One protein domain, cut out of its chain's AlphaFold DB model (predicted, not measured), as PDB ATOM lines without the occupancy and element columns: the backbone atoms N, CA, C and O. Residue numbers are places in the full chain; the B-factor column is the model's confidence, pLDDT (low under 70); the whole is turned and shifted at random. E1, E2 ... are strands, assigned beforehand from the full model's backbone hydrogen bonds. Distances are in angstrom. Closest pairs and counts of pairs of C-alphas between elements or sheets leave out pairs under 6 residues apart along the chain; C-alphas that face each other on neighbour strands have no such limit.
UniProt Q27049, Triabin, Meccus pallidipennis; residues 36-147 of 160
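Overview. This is residues 36 to 147 of the 160 residues of the protein "Triabin" of Meccus pallidipennis (UniProt Q27049). The domain is a single sheet of eight strands, E1 to E8, curled into a small, nearly closed barrel, with its two edge strands E1 and E8 coming together along the seam. The link of residues 75 to 83, between E3 and E4, folds over part of one end of the barrel. The printed part has 112 residues, with no named helix and eight named strands in the order E1 to E8; the class is all strand. The sheet is mixed and runs E1, E3, E2, E4, E5, E6, E7, E8. The whole is compact and rounded, with a radius of gyration of the C-alphas of 13.1 A and spans of 30 by 29 by 25 A.

Along the chain. E1 is residues 41 to 46, 17.2 A long, and begins at C-alpha 41 (23.882, -12.798, -12.567). E2 is residues 55 to 61, 19.9 A, and E3 is residues 69 to 74, 16.0 A. E4 is residues 84 to 90, 19.0 A, and E5 is residues 97 to 104, 22.3 A. E6, residues 109 to 120, is the longest strand by residues, 29.5 A from C-alpha 109 (10.775, -3.732, 4.293) to C-alpha 120; it bends by 78 degrees at residue 117. E7 is residues 124 to 133, 26.1 A, and bends by 57 degrees at residue 128. E8 is residues 139 to 146, 21.3 A, bends by 53 degrees at residue 142, and ends at C-alpha 146 (29.376, -17.688, -3.827).

Arrangement. E1 and E3 are parallel at 17 degrees, with N 43 and O 70 at 2.8 A, within hydrogen-bond range. E2 and E3 form an antiparallel hairpin, with N 58 and O 71 at 2.9 A. E2 and E4 are parallel at 31 degrees, with N 59 and O 85 at 2.8 A. From E4 to E8 the strands form a meander, each the antiparallel neighbour of the one before: N 86 and O 103 are at 2.8 A, N 100 and O 112 at 2.8 A, N 115 and O 128 at 2.8 A, and N 127 and O 143 at 2.9 A. The sheet is a folded sheet, bent back on itself: E1, E3, E2, E4 and E5 face E7 and E8, with E6 as the hinge. The closest C-alphas of edge strands E1 and E8 are those of Leu 45 and Leu 145, 4.8 A apart. E2 and E7 are apart.

Size, cuts and confidence. The two C-alphas farthest apart are those of Gly 50 and Asp 91, 36.0 A. The printed part has no cut and no long link. The mean pLDDT of the printed part is 92.2, and residues 64 to 66 are under 70.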
ATOM      1  N   GLU A  36      29.405  -3.195 -11.889       90.70
ATOM      2  CA  GLU A  36      28.754  -3.873 -13.020       90.70
ATOM      3  C   GLU A  36      29.116  -5.364 -13.136       90.70
ATOM      4  O   GLU A  36      28.304  -6.151 -13.619       90.70
ATOM      5  N   GLU A  37      30.312  -5.764 -12.686       93.18
ATOM      6  CA  GLU A  37      30.743  -7.169 -12.695       93.18
ATOM      7  C   GLU A  37      30.123  -7.946 -11.522       93.18
ATOM      8  O   GLU A  37      29.686  -9.088 -11.686       93.18
ATOM      9  N   PHE A  38      30.024  -7.318 -10.343       94.54
ATOM     10  CA  PHE A  38      29.379  -7.925  -9.176       94.54
ATOM     11  C   PHE A  38      27.856  -7.971  -9.318       94.54
ATOM     12  O   PHE A  38      27.252  -9.032  -9.133       94.54
ATOM     13  N   PHE A  39      27.241  -6.836  -9.673       93.82
ATOM     14  CA  PHE A  39      25.798  -6.683  -9.824       93.82
ATOM     15  C   PHE A  39      25.289  -7.211 -11.179       93.82
ATOM     16  O   PHE A  39      24.514  -6.560 -11.890       93.82
ATOM     17  N   ASN A  40      25.695  -8.437 -11.504       93.40
ATOM     18  CA  ASN A  40      25.243  -9.196 -12.654       93.40
ATOM     19  C   ASN A  40      25.143 -10.689 -12.305       93.40
ATOM     20  O   ASN A  40      26.043 -11.243 -11.674       93.40
ATOM     21  N   GLY A  41      24.079 -11.358 -12.755       94.34
ATOM     22  CA  GLY A  41      23.882 -12.798 -12.567       94.34
ATOM     23  C   GLY A  41      23.372 -13.174 -11.175       94.34
ATOM     24  O   GLY A  41      22.584 -12.446 -10.571       94.34
ATOM     25  N   THR A  42      23.801 -14.332 -10.677       97.32
ATOM     26  CA  THR A  42      23.325 -14.892  -9.406       97.32
ATOM     27  C   THR A  42      24.477 -15.110  -8.433       97.32
ATOM     28  O   THR A  42      25.587 -15.455  -8.846       97.32
ATOM     29  N   TRP A  43      24.186 -14.901  -7.154       98.29
ATOM     30  CA  TRP A  43      25.017 -15.208  -5.999       98.29
ATOM     31  C   TRP A  43      24.209 -16.045  -4.999       98.29
ATOM     32  O   TRP A  43      22.995 -15.860  -4.868       98.29
ATOM     33  N   TYR A  44      24.887 -16.932  -4.283       97.90
ATOM     34  CA  TYR A  44      24.348 -17.739  -3.192       97.90
ATOM     35  C   TYR A  44      24.990 -17.307  -1.878       97.90
ATOM     36  O   TYR A  44      26.183 -17.025  -1.836       97.90
ATOM     37  N   LEU A  45      24.191 -17.213  -0.822       97.40
ATOM     38  CA  LEU A  45      24.620 -16.821   0.515       97.40
ATOM     39  C   LEU A  45      24.001 -17.789   1.525       97.40
ATOM     40  O   LEU A  45      22.784 -17.788   1.705       97.40
ATOM     41  N   ALA A  46      24.830 -18.574   2.207       95.68
ATOM     42  CA  ALA A  46      24.397 -19.472   3.271       95.68
ATOM     43  C   ALA A  46      24.960 -19.018   4.625       95.68
ATOM     44  O   ALA A  46      26.164 -18.824   4.772       95.68
ATOM     45  N   HIS A  47      24.094 -18.903   5.635       93.35
ATOM     46  CA  HIS A  47      24.468 -18.515   7.008       93.35
ATOM     47  C   HIS A  47      25.115 -19.647   7.821       93.35
ATOM     48  O   HIS A  47      25.480 -19.471   8.981       93.35
ATOM     49  N   GLY A  48      25.257 -20.836   7.237       89.24
ATOM     50  CA  GLY A  48      25.952 -21.940   7.877       89.24
ATOM     51  C   GLY A  48      25.923 -23.229   7.056       89.24
ATOM     52  O   GLY A  48      25.016 -23.427   6.242       89.24
ATOM     53  N   PRO A  49      26.880 -24.146   7.280       85.81
ATOM     54  CA  PRO A  49      26.902 -25.433   6.595       85.81
ATOM     55  C   PRO A  49      25.640 -26.256   6.874       85.81
ATOM     56  O   PRO A  49      25.233 -26.422   8.023       85.81
ATOM     57  N   GLY A  50      25.041 -26.814   5.819       86.70
ATOM     58  CA  GLY A  50      23.876 -27.701   5.915       86.70
ATOM     59  C   GLY A  50      22.547 -27.004   6.223       86.70
ATOM     60  O   GLY A  50      21.526 -27.686   6.335       86.70
ATOM     61  N   VAL A  51      22.527 -25.674   6.350       88.61
ATOM     62  CA  VAL A  51      21.286 -24.910   6.502       88.61
ATOM     63  C   VAL A  51      20.641 -24.742   5.130       88.61
ATOM     64  O   VAL A  51      21.273 -24.241   4.210       88.61
ATOM     65  N   THR A  52      19.381 -25.152   4.991       89.90
ATOM     66  CA  THR A  52      18.636 -25.090   3.716       89.90
ATOM     67  C   THR A  52      17.337 -24.286   3.806       89.90
ATOM     68  O   THR A  52      16.637 -24.113   2.811       89.90
ATOM     69  N   SER A  53      16.989 -23.791   4.998       91.29
ATOM     70  CA  SER A  53      15.764 -23.032   5.260       91.29
ATOM     71  C   SER A  53      15.990 -22.005   6.381       91.29
ATOM     72  O   SER A  53      16.721 -22.310   7.324       91.29
ATOM     73  N   PRO A  54      15.329 -20.833   6.344       94.93
ATOM     74  CA  PRO A  54      14.527 -20.336   5.225       94.93
ATOM     75  C   PRO A  54      15.406 -20.035   4.014       94.93
ATOM     76  O   PRO A  54      16.591 -19.759   4.163       94.93
ATOM     77  N   ALA A  55      14.828 -20.109   2.821       95.44
ATOM     78  CA  ALA A  55      15.472 -19.644   1.603       95.44
ATOM     79  C   ALA A  55      14.623 -18.532   0.991       95.44
ATOM     80  O   ALA A  55      13.391 -18.651   0.927       95.44
ATOM     81  N   VAL A  56      15.279 -17.460   0.554       96.33
ATOM     82  CA  VAL A  56      14.647 -16.293  -0.073       96.33
ATOM     83  C   VAL A  56      15.385 -15.902  -1.342       96.33
ATOM     84  O   VAL A  56      16.574 -16.177  -1.500       96.33
ATOM     85  N   CYS A  57      14.686 -15.203  -2.232       97.05
ATOM     86  CA  CYS A  57      15.303 -14.571  -3.391       97.05
ATOM     87  C   CYS A  57      15.257 -13.051  -3.263       97.05
ATOM     88  O   CYS A  57      14.184 -12.469  -3.109       97.05
ATOM     89  N   GLN A  58      16.403 -12.401  -3.422       97.51
ATOM     90  CA  GLN A  58      16.518 -10.947  -3.437       97.51
ATOM     91  C   GLN A  58      16.996 -10.490  -4.817       97.51
ATOM     92  O   GLN A  58      18.055 -10.909  -5.281       97.51
ATOM     93  N   LYS A  59      16.211  -9.648  -5.496       96.96
ATOM     94  CA  LYS A  59      16.553  -9.076  -6.806       96.96
ATOM     95  C   LYS A  59      17.074  -7.656  -6.618       96.96
ATOM     96  O   LYS A  59      16.303  -6.759  -6.294       96.96
ATOM     97  N   PHE A  60      18.372  -7.462  -6.826       96.90
ATOM     98  CA  PHE A  60      19.060  -6.180  -6.700       96.90
ATOM     99  C   PHE A  60      19.158  -5.467  -8.048       96.90
ATOM    100  O   PHE A  60      19.604  -6.051  -9.039       96.90
ATOM    101  N   THR A  61      18.773  -4.192  -8.059       94.13
ATOM    102  CA  THR A  61      18.871  -3.287  -9.212       94.13
ATOM    103  C   THR A  61      19.725  -2.082  -8.833       94.13
ATOM    104  O   THR A  61      19.440  -1.410  -7.841       94.13
ATOM    105  N   THR A  62      20.769  -1.806  -9.619       88.85
ATOM    106  CA  THR A  62      21.686  -0.670  -9.428       88.85
ATOM    107  C   THR A  62      21.464   0.392 -10.504       88.85
ATOM    108  O   THR A  62      21.145   0.082 -11.653       88.85
ATOM    109  N   SER A  63      21.638   1.658 -10.130       75.87
ATOM    110  CA  SER A  63      21.505   2.835 -10.990       75.87
ATOM    111  C   SER A  63      22.703   2.952 -11.944       75.87
ATOM    112  O   SER A  63      23.509   3.869 -11.835       75.87
ATOM    113  N   GLY A  64      22.870   1.999 -12.860       67.87
ATOM    114  CA  GLY A  64      23.996   2.004 -13.801       67.87
ATOM    115  C   GLY A  64      24.166   0.715 -14.594       67.87
ATOM    116  O   GLY A  64      24.604   0.761 -15.741       67.87
ATOM    117  N   SER A  65      23.745  -0.427 -14.047       68.45
ATOM    118  CA  SER A  65      23.783  -1.685 -14.789       68.45
ATOM    119  C   SER A  65      22.501  -1.872 -15.606       68.45
ATOM    120  O   SER A  65      21.402  -1.492 -15.208       68.45
ATOM    121  N   LYS A  66      22.629  -2.475 -16.794       69.50
ATOM    122  CA  LYS A  66      21.464  -2.894 -17.601       69.50
ATOM    123  C   LYS A  66      20.784  -4.155 -17.049       69.50
ATOM    124  O   LYS A  66      19.761  -4.571 -17.587       69.50
ATOM    125  N   GLY A  67      21.390  -4.794 -16.052       72.40
ATOM    126  CA  GLY A  67      20.975  -6.079 -15.512       72.40
ATOM    127  C   GLY A  67      20.390  -5.971 -14.110       72.40
ATOM    128  O   GLY A  67      20.312  -4.902 -13.515       72.40
ATOM    129  N   PHE A  68      20.001  -7.122 -13.584       86.68
ATOM    130  CA  PHE A  68      19.689  -7.305 -12.175       86.68
ATOM    131  C   PHE A  68      20.584  -8.411 -11.620       86.68
ATOM    132  O   PHE A  68      21.073  -9.265 -12.365       86.68
ATOM    133  N   THR A  69      20.769  -8.410 -10.307       94.99
ATOM    134  CA  THR A  69      21.451  -9.492  -9.587       94.99
ATOM    135  C   THR A  69      20.464 -10.233  -8.728       94.99
ATOM    136  O   THR A  69      19.607  -9.617  -8.101       94.99
ATOM    137  N   GLN A  70      20.585 -11.549  -8.679       96.75
ATOM    138  CA  GLN A  70      19.846 -12.377  -7.738       96.75
ATOM    139  C   GLN A  70      20.781 -12.792  -6.611       96.75
ATOM    140  O   GLN A  70      21.861 -13.308  -6.880       96.75
ATOM    141  N   ILE A  71      20.356 -12.597  -5.369       97.51
ATOM    142  CA  ILE A  71      21.000 -13.195  -4.202       97.51
ATOM    143  C   ILE A  71      20.012 -14.191  -3.606       97.51
ATOM    144  O   ILE A  71      18.929 -13.803  -3.156       97.51
ATOM    145  N   VAL A  72      20.372 -15.472  -3.649       97.28
ATOM    146  CA  VAL A  72      19.654 -16.542  -2.954       97.28
ATOM    147  C   VAL A  72      20.248 -16.640  -1.555       97.28
ATOM    148  O   VAL A  72      21.384 -17.079  -1.400       97.28
ATOM    149  N   GLU A  73      19.506 -16.177  -0.553       97.73
ATOM    150  CA  GLU A  73      19.960 -16.170   0.839       97.73
ATOM    151  C   GLU A  73      19.269 -17.274   1.633       97.73
ATOM    152  O   GLU A  73      18.048 -17.433   1.567       97.73
ATOM    153  N   ILE A  74      20.075 -18.049   2.356       96.52
ATOM    154  CA  ILE A  74      19.690 -19.316   2.965       96.52
ATOM    155  C   ILE A  74      20.098 -19.305   4.436       96.52
ATOM    156  O   ILE A  74      21.247 -19.038   4.790       96.52
ATOM    157  N   GLY A  75      19.143 -19.621   5.305       95.48
ATOM    158  CA  GLY A  75      19.365 -19.773   6.739       95.48
ATOM    159  C   GLY A  75      19.209 -18.504   7.571       95.48
ATOM    160  O   GLY A  75      19.355 -18.582   8.789       95.48
ATOM    161  N   TYR A  76      18.867 -17.360   6.970       94.39
ATOM    162  CA  TYR A  76      18.651 -16.134   7.736       94.39
ATOM    163  C   TYR A  76      17.288 -16.149   8.435       94.39
ATOM    164  O   TYR A  76      16.244 -15.943   7.817       94.39
ATOM    165  N   ASN A  77      17.293 -16.399   9.744       92.68
ATOM    166  CA  ASN A  77      16.093 -16.666  10.545       92.68
ATOM    167  C   ASN A  77      15.086 -15.501  10.645       92.68
ATOM    168  O   ASN A  77      13.971 -15.718  11.119       92.68
ATOM    169  N   LYS A  78      15.454 -14.287  10.214       92.22
ATOM    170  CA  LYS A  78      14.550 -13.128  10.155       92.22
ATOM    171  C   LYS A  78      13.705 -13.081   8.886       92.22
ATOM    172  O   LYS A  78      12.800 -12.254   8.806       92.22
ATOM    173  N   PHE A  79      13.988 -13.930   7.900       93.25
ATOM    174  CA  PHE A  79      13.157 -14.041   6.713       93.25
ATOM    175  C   PHE A  79      12.207 -15.231   6.779       93.25
ATOM    176  O   PHE A  79      12.513 -16.279   7.347       93.25
ATOM    177  N   GLU A  80      11.062 -15.084   6.125       91.13
ATOM    178  CA  GLU A  80      10.150 -16.192   5.870       91.13
ATOM    179  C   GLU A  80      10.546 -16.924   4.577       91.13
ATOM    180  O   GLU A  80      10.986 -16.316   3.596       91.13
ATOM    181  N   SER A  81      10.391 -18.249   4.558       90.05
ATOM    182  CA  SER A  81      10.703 -19.060   3.376       90.05
ATOM    183  C   SER A  81       9.842 -18.672   2.170       90.05
ATOM    184  O   SER A  81       8.647 -18.421   2.305       90.05
ATOM    185  N   ASN A  82      10.424 -18.733   0.969       84.36
ATOM    186  CA  ASN A  82       9.766 -18.440  -0.315       84.36
ATOM    187  C   ASN A  82       9.322 -16.979  -0.505       84.36
ATOM    188  O   ASN A  82       8.537 -16.685  -1.411       84.36
ATOM    189  N   VAL A  83       9.840 -16.050   0.301       92.90
ATOM    190  CA  VAL A  83       9.634 -14.618   0.079       92.90
ATOM    191  C   VAL A  83      10.600 -14.103  -0.990       92.90
ATOM    192  O   VAL A  83      11.781 -14.459  -1.032       92.90
ATOM    193  N   LYS A  84      10.079 -13.253  -1.883       95.92
ATOM    194  CA  LYS A  84      10.857 -12.564  -2.917       95.92
ATOM    195  C   LYS A  84      10.961 -11.082  -2.583       95.92
ATOM    196  O   LYS A  84       9.933 -10.421  -2.426       95.92
ATOM    197  N   PHE A  85      12.179 -10.558  -2.549       97.06
ATOM    198  CA  PHE A  85      12.467  -9.145  -2.326       97.06
ATOM    199  C   PHE A  85      12.892  -8.461  -3.624       97.06
ATOM    200  O   PHE A  85      13.655  -9.007  -4.421       97.06
ATOM    201  N   GLN A  86      12.410  -7.239  -3.818       96.55
ATOM    202  CA  GLN A  86      12.902  -6.292  -4.810       96.55
ATOM    203  C   GLN A  86      13.719  -5.231  -4.083       96.55
ATOM    204  O   GLN A  86      13.183  -4.506  -3.245       96.55
ATOM    205  N   CYS A  87      15.004  -5.156  -4.404       96.99
ATOM    206  CA  CYS A  87      15.973  -4.273  -3.781       96.99
ATOM    207  C   CYS A  87      16.447  -3.243  -4.803       96.99
ATOM    208  O   CYS A  87      17.102  -3.581  -5.790       96.99
ATOM    209  N   ASN A  88      16.110  -1.978  -4.575       95.02
ATOM    210  CA  ASN A  88      16.516  -0.881  -5.447       95.02
ATOM    211  C   ASN A  88      17.608  -0.071  -4.766       95.02
ATOM    212  O   ASN A  88      17.484   0.259  -3.582       95.02
ATOM    213  N   GLN A  89      18.666   0.236  -5.514       94.61
ATOM    214  CA  GLN A  89      19.727   1.097  -5.021       94.61
ATOM    215  C   GLN A  89      19.162   2.475  -4.671       94.61
ATOM    216  O   GLN A  89      18.347   3.042  -5.401       94.61
ATOM    217  N   VAL A  90      19.620   3.004  -3.545       93.66
ATOM    218  CA  VAL A  90      19.396   4.382  -3.115       93.66
ATOM    219  C   VAL A  90      20.734   5.108  -3.038       93.66
ATOM    220  O   VAL A  90      21.786   4.481  -3.157       93.66
ATOM    221  N   ASP A  91      20.702   6.426  -2.852       87.61
ATOM    222  CA  ASP A  91      21.925   7.187  -2.617       87.61
ATOM    223  C   ASP A  91      22.686   6.586  -1.427       87.61
ATOM    224  O   ASP A  91      22.117   6.357  -0.354       87.61
ATOM    225  N   ASN A  92      23.965   6.288  -1.648       78.31
ATOM    226  CA  ASN A  92      24.805   5.607  -0.673       78.31
ATOM    227  C   ASN A  92      24.913   6.437   0.619       78.31
ATOM    228  O   ASN A  92      25.135   7.650   0.568       78.31
ATOM    229  N   LYS A  93      24.808   5.786   1.785       70.51
ATOM    230  CA  LYS A  93      24.923   6.466   3.094       70.51
ATOM    231  C   LYS A  93      26.321   7.025   3.354       70.51
ATOM    232  O   LYS A  93      26.467   8.044   4.028       70.51
ATOM    233  N   ASN A  94      27.342   6.363   2.819       71.01
ATOM    234  CA  ASN A  94      28.723   6.824   2.805       71.01
ATOM    235  C   ASN A  94      29.356   6.512   1.434       71.01
ATOM    236  O   ASN A  94      28.803   5.760   0.635       71.01
ATOM    237  N   GLY A  95      30.505   7.118   1.126       75.10
ATOM    238  CA  GLY A  95      31.152   6.962  -0.184       75.10
ATOM    239  C   GLY A  95      31.708   5.561  -0.475       75.10
ATOM    240  O   GLY A  95      32.137   5.323  -1.600       75.10
ATOM    241  N   GLU A  96      31.710   4.656   0.508       82.79
ATOM    242  CA  GLU A  96      32.325   3.324   0.418       82.79
ATOM    243  C   GLU A  96      31.303   2.173   0.425       82.79
ATOM    244  O   GLU A  96      31.666   1.025   0.178       82.79
ATOM    245  N   GLN A  97      30.021   2.464   0.658       90.73
ATOM    246  CA  GLN A  97      28.951   1.469   0.720       90.73
ATOM    247  C   GLN A  97      28.009   1.563  -0.469       90.73
ATOM    248  O   GLN A  97      27.817   2.631  -1.037       90.73
ATOM    249  N   TYR A  98      27.363   0.448  -0.802       93.38
ATOM    250  CA  TYR A  98      26.218   0.419  -1.710       93.38
ATOM    251  C   TYR A  98      24.948   0.188  -0.900       93.38
ATOM    252  O   TYR A  98      24.797  -0.864  -0.277       93.38
ATOM    253  N   SER A  99      24.045   1.168  -0.922       95.05
ATOM    254  CA  SER A  99      22.821   1.163  -0.118       95.05
ATOM    255  C   SER A  99      21.607   0.748  -0.943       95.05
ATOM    256  O   SER A  99      21.390   1.241  -2.053       95.05
ATOM    257  N   PHE A 100      20.770  -0.121  -0.384       96.23
ATOM    258  CA  PHE A 100      19.568  -0.637  -1.032       96.23
ATOM    259  C   PHE A 100      18.358  -0.563  -0.111       96.23
ATOM    260  O   PHE A 100      18.445  -0.841   1.084       96.23
ATOM    261  N   LYS A 101      17.199  -0.262  -0.701       96.13
ATOM    262  CA  LYS A 101      15.891  -0.457  -0.070       96.13
ATOM    263  C   LYS A 101      15.229  -1.691  -0.651       96.13
ATOM    264  O   LYS A 101      14.969  -1.738  -1.855       96.13
ATOM    265  N   CYS A 102      14.951  -2.659   0.210       97.22
ATOM    266  CA  CYS A 102      14.351  -3.933  -0.140       97.22
ATOM    267  C   CYS A 102      12.898  -3.992   0.324       97.22
ATOM    268  O   CYS A 102      12.575  -3.615   1.449       97.22
ATOM    269  N   LYS A 103      12.030  -4.493  -0.556       96.53
ATOM    270  CA  LYS A 103      10.612  -4.715  -0.281       96.53
ATOM    271  C   LYS A 103      10.157  -6.054  -0.835       96.53
ATOM    272  O   LYS A 103      10.469  -6.383  -1.980       96.53
ATOM    273  N   SER A 104       9.378  -6.791  -0.063       94.29
ATOM    274  CA  SER A 104       8.777  -8.062  -0.472       94.29
ATOM    275  C   SER A 104       7.263  -7.993  -0.655       94.29
ATOM    276  O   SER A 104       6.605  -6.992  -0.360       94.29
ATOM    277  N   SER A 105       6.700  -9.084  -1.180       82.32
ATOM    278  CA  SER A 105       5.262  -9.252  -1.431       82.32
ATOM    279  C   SER A 105       4.396  -9.299  -0.169       82.32
ATOM    280  O   SER A 105       3.217  -8.969  -0.235       82.32
ATOM    281  N   ASP A 106       4.960  -9.707   0.966       87.44
ATOM    282  CA  ASP A 106       4.323  -9.701   2.292       87.44
ATOM    283  C   ASP A 106       4.381  -8.318   2.977       87.44
ATOM    284  O   ASP A 106       3.815  -8.139   4.052       87.44
ATOM    285  N   ASN A 107       4.981  -7.314   2.321       88.13
ATOM    286  CA  ASN A 107       5.260  -5.972   2.843       88.13
ATOM    287  C   ASN A 107       6.354  -5.907   3.916       88.13
ATOM    288  O   ASN A 107       6.439  -4.902   4.623       88.13
ATOM    289  N   THR A 108       7.221  -6.919   4.012       92.58
ATOM    290  CA  THR A 108       8.471  -6.767   4.760       92.58
ATOM    291  C   THR A 108       9.375  -5.760   4.038       92.58
ATOM    292  O   THR A 108       9.588  -5.831   2.823       92.58
ATOM    293  N   GLU A 109       9.886  -4.784   4.789       95.62
ATOM    294  CA  GLU A 109      10.775  -3.732   4.293       95.62
ATOM    295  C   GLU A 109      12.037  -3.659   5.158       95.62
ATOM    296  O   GLU A 109      11.980  -3.724   6.391       95.62
ATOM    297  N   PHE A 110      13.188  -3.519   4.503       96.58
ATOM    298  CA  PHE A 110      14.468  -3.306   5.170       96.58
ATOM    299  C   PHE A 110      15.442  -2.528   4.283       96.58
ATOM    300  O   PHE A 110      15.311  -2.484   3.056       96.58
ATOM    301  N   GLU A 111      16.433  -1.917   4.919       96.03
ATOM    302  CA  GLU A 111      17.604  -1.357   4.250       96.03
ATOM    303  C   GLU A 111      18.782  -2.324   4.369       96.03
ATOM    304  O   GLU A 111      18.974  -2.929   5.426       96.03
ATOM    305  N   ALA A 112      19.556  -2.459   3.295       96.13
ATOM    306  CA  ALA A 112      20.802  -3.212   3.274       96.13
ATOM    307  C   ALA A 112      21.929  -2.336   2.724       96.13
ATOM    308  O   ALA A 112      21.832  -1.843   1.599       96.13
ATOM    309  N   ASP A 113      22.991  -2.169   3.504       95.53
ATOM    310  CA  ASP A 113      24.209  -1.476   3.099       95.53
ATOM    311  C   ASP A 113      25.344  -2.498   2.980       95.53
ATOM    312  O   ASP A 113      25.588  -3.267   3.911       95.53
ATOM    313  N   PHE A 114      26.025  -2.527   1.835       96.03
ATOM    314  CA  PHE A 114      27.148  -3.434   1.585       96.03
ATOM    315  C   PHE A 114      28.469  -2.678   1.507       96.03
ATOM    316  O   PHE A 114      28.623  -1.796   0.659       96.03
ATOM    317  N   THR A 115      29.438  -3.092   2.322       95.88
ATOM    318  CA  THR A 115      30.858  -2.755   2.174       95.88
ATOM    319  C   THR A 115      31.575  -3.953   1.544       95.88
ATOM    320  O   THR A 115      31.606  -5.041   2.120       95.88
ATOM    321  N   PHE A 116      32.148  -3.783   0.353       95.97
ATOM    322  CA  PHE A 116      32.839  -4.862  -0.363       95.97
ATOM    323  C   PHE A 116      34.290  -4.975   0.097       95.97
ATOM    324  O   PHE A 116      35.084  -4.080  -0.181       95.97
ATOM    325  N   ILE A 117      34.645  -6.069   0.773       96.69
ATOM    326  CA  ILE A 117      35.974  -6.253   1.378       96.69
ATOM    327  C   ILE A 117      36.929  -6.954   0.407       96.69
ATOM    328  O   ILE A 117      38.082  -6.557   0.256       96.69
ATOM    329  N   SER A 118      36.454  -8.006  -0.264       97.43
ATOM    330  CA  SER A 118      37.228  -8.756  -1.257       97.43
ATOM    331  C   SER A 118      36.294  -9.460  -2.227       97.43
ATOM    332  O   SER A 118      35.352 -10.126  -1.802       97.43
ATOM    333  N   VAL A 119      36.541  -9.328  -3.529       97.75
ATOM    334  CA  VAL A 119      35.671  -9.896  -4.562       97.75
ATOM    335  C   VAL A 119      36.503 -10.581  -5.636       97.75
ATOM    336  O   VAL A 119      37.366  -9.977  -6.268       97.75
ATOM    337  N   SER A 120      36.187 -11.848  -5.884       97.52
ATOM    338  CA  SER A 120      36.515 -12.563  -7.110       97.52
ATOM    339  C   SER A 120      35.207 -12.755  -7.872       97.52
ATOM    340  O   SER A 120      34.406 -13.618  -7.516       97.52
ATOM    341  N   TYR A 121      34.970 -11.929  -8.898       96.11
ATOM    342  CA  TYR A 121      33.663 -11.786  -9.565       96.11
ATOM    343  C   TYR A 121      33.074 -13.092 -10.115       96.11
ATOM    344  O   TYR A 121      31.863 -13.166 -10.321       96.11
ATOM    345  N   ASP A 122      33.905 -14.121 -10.282       96.72
ATOM    346  CA  ASP A 122      33.570 -15.407 -10.893       96.72
ATOM    347  C   ASP A 122      33.498 -16.543  -9.855       96.72
ATOM    348  O   ASP A 122      33.169 -17.675 -10.204       96.72
ATOM    349  N   ASN A 123      33.824 -16.263  -8.587       97.67
ATOM    350  CA  ASN A 123      33.984 -17.271  -7.541       97.67
ATOM    351  C   ASN A 123      33.258 -16.893  -6.242       97.67
ATOM    352  O   ASN A 123      32.224 -17.482  -5.935       97.67
ATOM    353  N   PHE A 124      33.766 -15.902  -5.502       97.82
ATOM    354  CA  PHE A 124      33.226 -15.511  -4.198       97.82
ATOM    355  C   PHE A 124      33.325 -13.999  -3.952       97.82
ATOM    356  O   PHE A 124      34.137 -13.307  -4.570       97.82
ATOM    357  N   ALA A 125      32.549 -13.496  -2.996       98.10
ATOM    358  CA  ALA A 125      32.671 -12.146  -2.463       98.10
ATOM    359  C   ALA A 125      32.561 -12.157  -0.935       98.10
ATOM    360  O   ALA A 125      31.587 -12.667  -0.395       98.10
ATOM    361  N   LEU A 126      33.541 -11.567  -0.252       98.11
ATOM    362  CA  LEU A 126      33.458 -11.216   1.161       98.11
ATOM    363  C   LEU A 126      32.924  -9.788   1.278       98.11
ATOM    364  O   LEU A 126      33.531  -8.841   0.763       98.11
ATOM    365  N   VAL A 127      31.804  -9.638   1.974       97.48
ATOM    366  CA  VAL A 127      31.154  -8.348   2.214       97.48
ATOM    367  C   VAL A 127      30.899  -8.166   3.701       97.48
ATOM    368  O   VAL A 127      30.617  -9.134   4.397       97.48
ATOM    369  N   CYS A 128      30.947  -6.927   4.178       96.34
ATOM    370  CA  CYS A 128      30.289  -6.557   5.424       96.34
ATOM    371  C   CYS A 128      28.907  -6.016   5.062       96.34
ATOM    372  O   CYS A 128      28.799  -5.098   4.241       96.34
ATOM    373  N   ARG A 129      27.848  -6.603   5.616       96.77
ATOM    374  CA  ARG A 129      26.470  -6.175   5.383       96.77
ATOM    375  C   ARG A 129      25.884  -5.591   6.656       96.77
ATOM    376  O   ARG A 129      25.776  -6.287   7.655       96.77
ATOM    377  N   SER A 130      25.376  -4.371   6.549       95.48
ATOM    378  CA  SER A 130      24.458  -3.789   7.520       95.48
ATOM    379  C   SER A 130      23.019  -3.998   7.069       95.48
ATOM    380  O   SER A 130      22.652  -3.546   5.987       95.48
ATOM    381  N   ILE A 131      22.179  -4.621   7.892       95.50
ATOM    382  CA  ILE A 131      20.743  -4.778   7.639       95.50
ATOM    383  C   ILE A 131      19.917  -4.059   8.708       95.50
ATOM    384  O   ILE A 131      20.176  -4.164   9.906       95.50
ATOM    385  N   THR A 132      18.913  -3.291   8.283       95.08
ATOM    386  CA  THR A 132      18.019  -2.539   9.178       95.08
ATOM    387  C   THR A 132      16.564  -2.749   8.773       95.08
ATOM    388  O   THR A 132      16.104  -2.195   7.777       95.08
ATOM    389  N   PHE A 133      15.821  -3.530   9.559       93.61
ATOM    390  CA  PHE A 133      14.366  -3.661   9.413       93.61
ATOM    391  C   PHE A 133      13.655  -2.501  10.117       93.61
ATOM    392  O   PHE A 133      14.142  -1.996  11.126       93.61
ATOM    393  N   THR A 134      12.455  -2.128   9.661       84.03
ATOM    394  CA  THR A 134      11.695  -0.963  10.168       84.03
ATOM    395  C   THR A 134      11.488  -0.936  11.692       84.03
ATOM    396  O   THR A 134      11.250   0.124  12.260       84.03
ATOM    397  N   SER A 135      11.539  -2.084  12.374       78.73
ATOM    398  CA  SER A 135      11.263  -2.209  13.817       78.73
ATOM    399  C   SER A 135      12.346  -2.960  14.597       78.73
ATOM    400  O   SER A 135      12.063  -3.474  15.677       78.73
ATOM    401  N   GLN A 136      13.558  -3.087  14.055       85.33
ATOM    402  CA  GLN A 136      14.656  -3.824  14.689       85.33
ATOM    403  C   GLN A 136      15.930  -2.973  14.716       85.33
ATOM    404  O   GLN A 136      16.088  -2.093  13.867       85.33
ATOM    405  N   PRO A 137      16.842  -3.210  15.677       87.18
ATOM    406  CA  PRO A 137      18.160  -2.597  15.628       87.18
ATOM    407  C   PRO A 137      18.896  -3.006  14.346       87.18
ATOM    408  O   PRO A 137      18.656  -4.083  13.793       87.18
ATOM    409  N   LYS A 138      19.798  -2.126  13.903       91.33
ATOM    410  CA  LYS A 138      20.778  -2.421  12.856       91.33
ATOM    411  C   LYS A 138      21.598  -3.646  13.270       91.33
ATOM    412  O   LYS A 138      22.027  -3.732  14.418       91.33
ATOM    413  N   GLU A 139      21.799  -4.564  12.338       93.69
ATOM    414  CA  GLU A 139      22.674  -5.723  12.486       93.69
ATOM    415  C   GLU A 139      23.749  -5.662  11.410       93.69
ATOM    416  O   GLU A 139      23.434  -5.434  10.242       93.69
ATOM    417  N   ASP A 140      24.990  -5.856  11.822       94.49
ATOM    418  CA  ASP A 140      26.167  -5.856  10.965       94.49
ATOM    419  C   ASP A 140      26.786  -7.254  11.026       94.49
ATOM    420  O   ASP A 140      26.867  -7.836  12.109       94.49
ATOM    421  N   ASP A 141      27.165  -7.803   9.872       95.13
ATOM    422  CA  ASP A 141      27.763  -9.137   9.777       95.13
ATOM    423  C   ASP A 141      28.664  -9.263   8.538       95.13
ATOM    424  O   ASP A 141      28.415  -8.634   7.498       95.13
ATOM    425  N   TYR A 142      29.687 -10.111   8.629       96.31
ATOM    426  CA  TYR A 142      30.528 -10.490   7.498       96.31
ATOM    427  C   TYR A 142      29.977 -11.720   6.796       96.31
ATOM    428  O   TYR A 142      29.864 -12.805   7.361       96.31
ATOM    429  N   LEU A 143      29.713 -11.571   5.506       97.35
ATOM    430  CA  LEU A 143      29.051 -12.583   4.705       97.35
ATOM    431  C   LEU A 143      29.916 -12.973   3.516       97.35
ATOM    432  O   LEU A 143      30.560 -12.130   2.884       97.35
ATOM    433  N   VAL A 144      29.888 -14.262   3.185       97.89
ATOM    434  CA  VAL A 144      30.506 -14.796   1.973       97.89
ATOM    435  C   VAL A 144      29.406 -15.147   0.985       97.89
ATOM    436  O   VAL A 144      28.528 -15.955   1.279       97.89
ATOM    437  N   LEU A 145      29.461 -14.528  -0.191       98.23
ATOM    438  CA  LEU A 145      28.631 -14.882  -1.329       98.23
ATOM    439  C   LEU A 145      29.424 -15.755  -2.293       98.23
ATOM    440  O   LEU A 145      30.593 -15.479  -2.551       98.23
ATOM    441  N   GLU A 146      28.775 -16.746  -2.885       97.87
ATOM    442  CA  GLU A 146      29.376 -17.688  -3.827       97.87
ATOM    443  C   GLU A 146      28.667 -17.632  -5.186       97.87
ATOM    444  O   GLU A 146      27.444 -17.504  -5.274       97.87
ATOM    445  N   ARG A 147      29.426 -17.715  -6.283       96.95
ATOM    446  CA  ARG A 147      28.862 -17.858  -7.637       96.95
ATOM    447  C   ARG A 147      28.312 -19.253  -7.883       96.95
ATOM    448  O   ARG A 147      27.364 -19.418  -8.651       96.95
TER     449      ARG A 147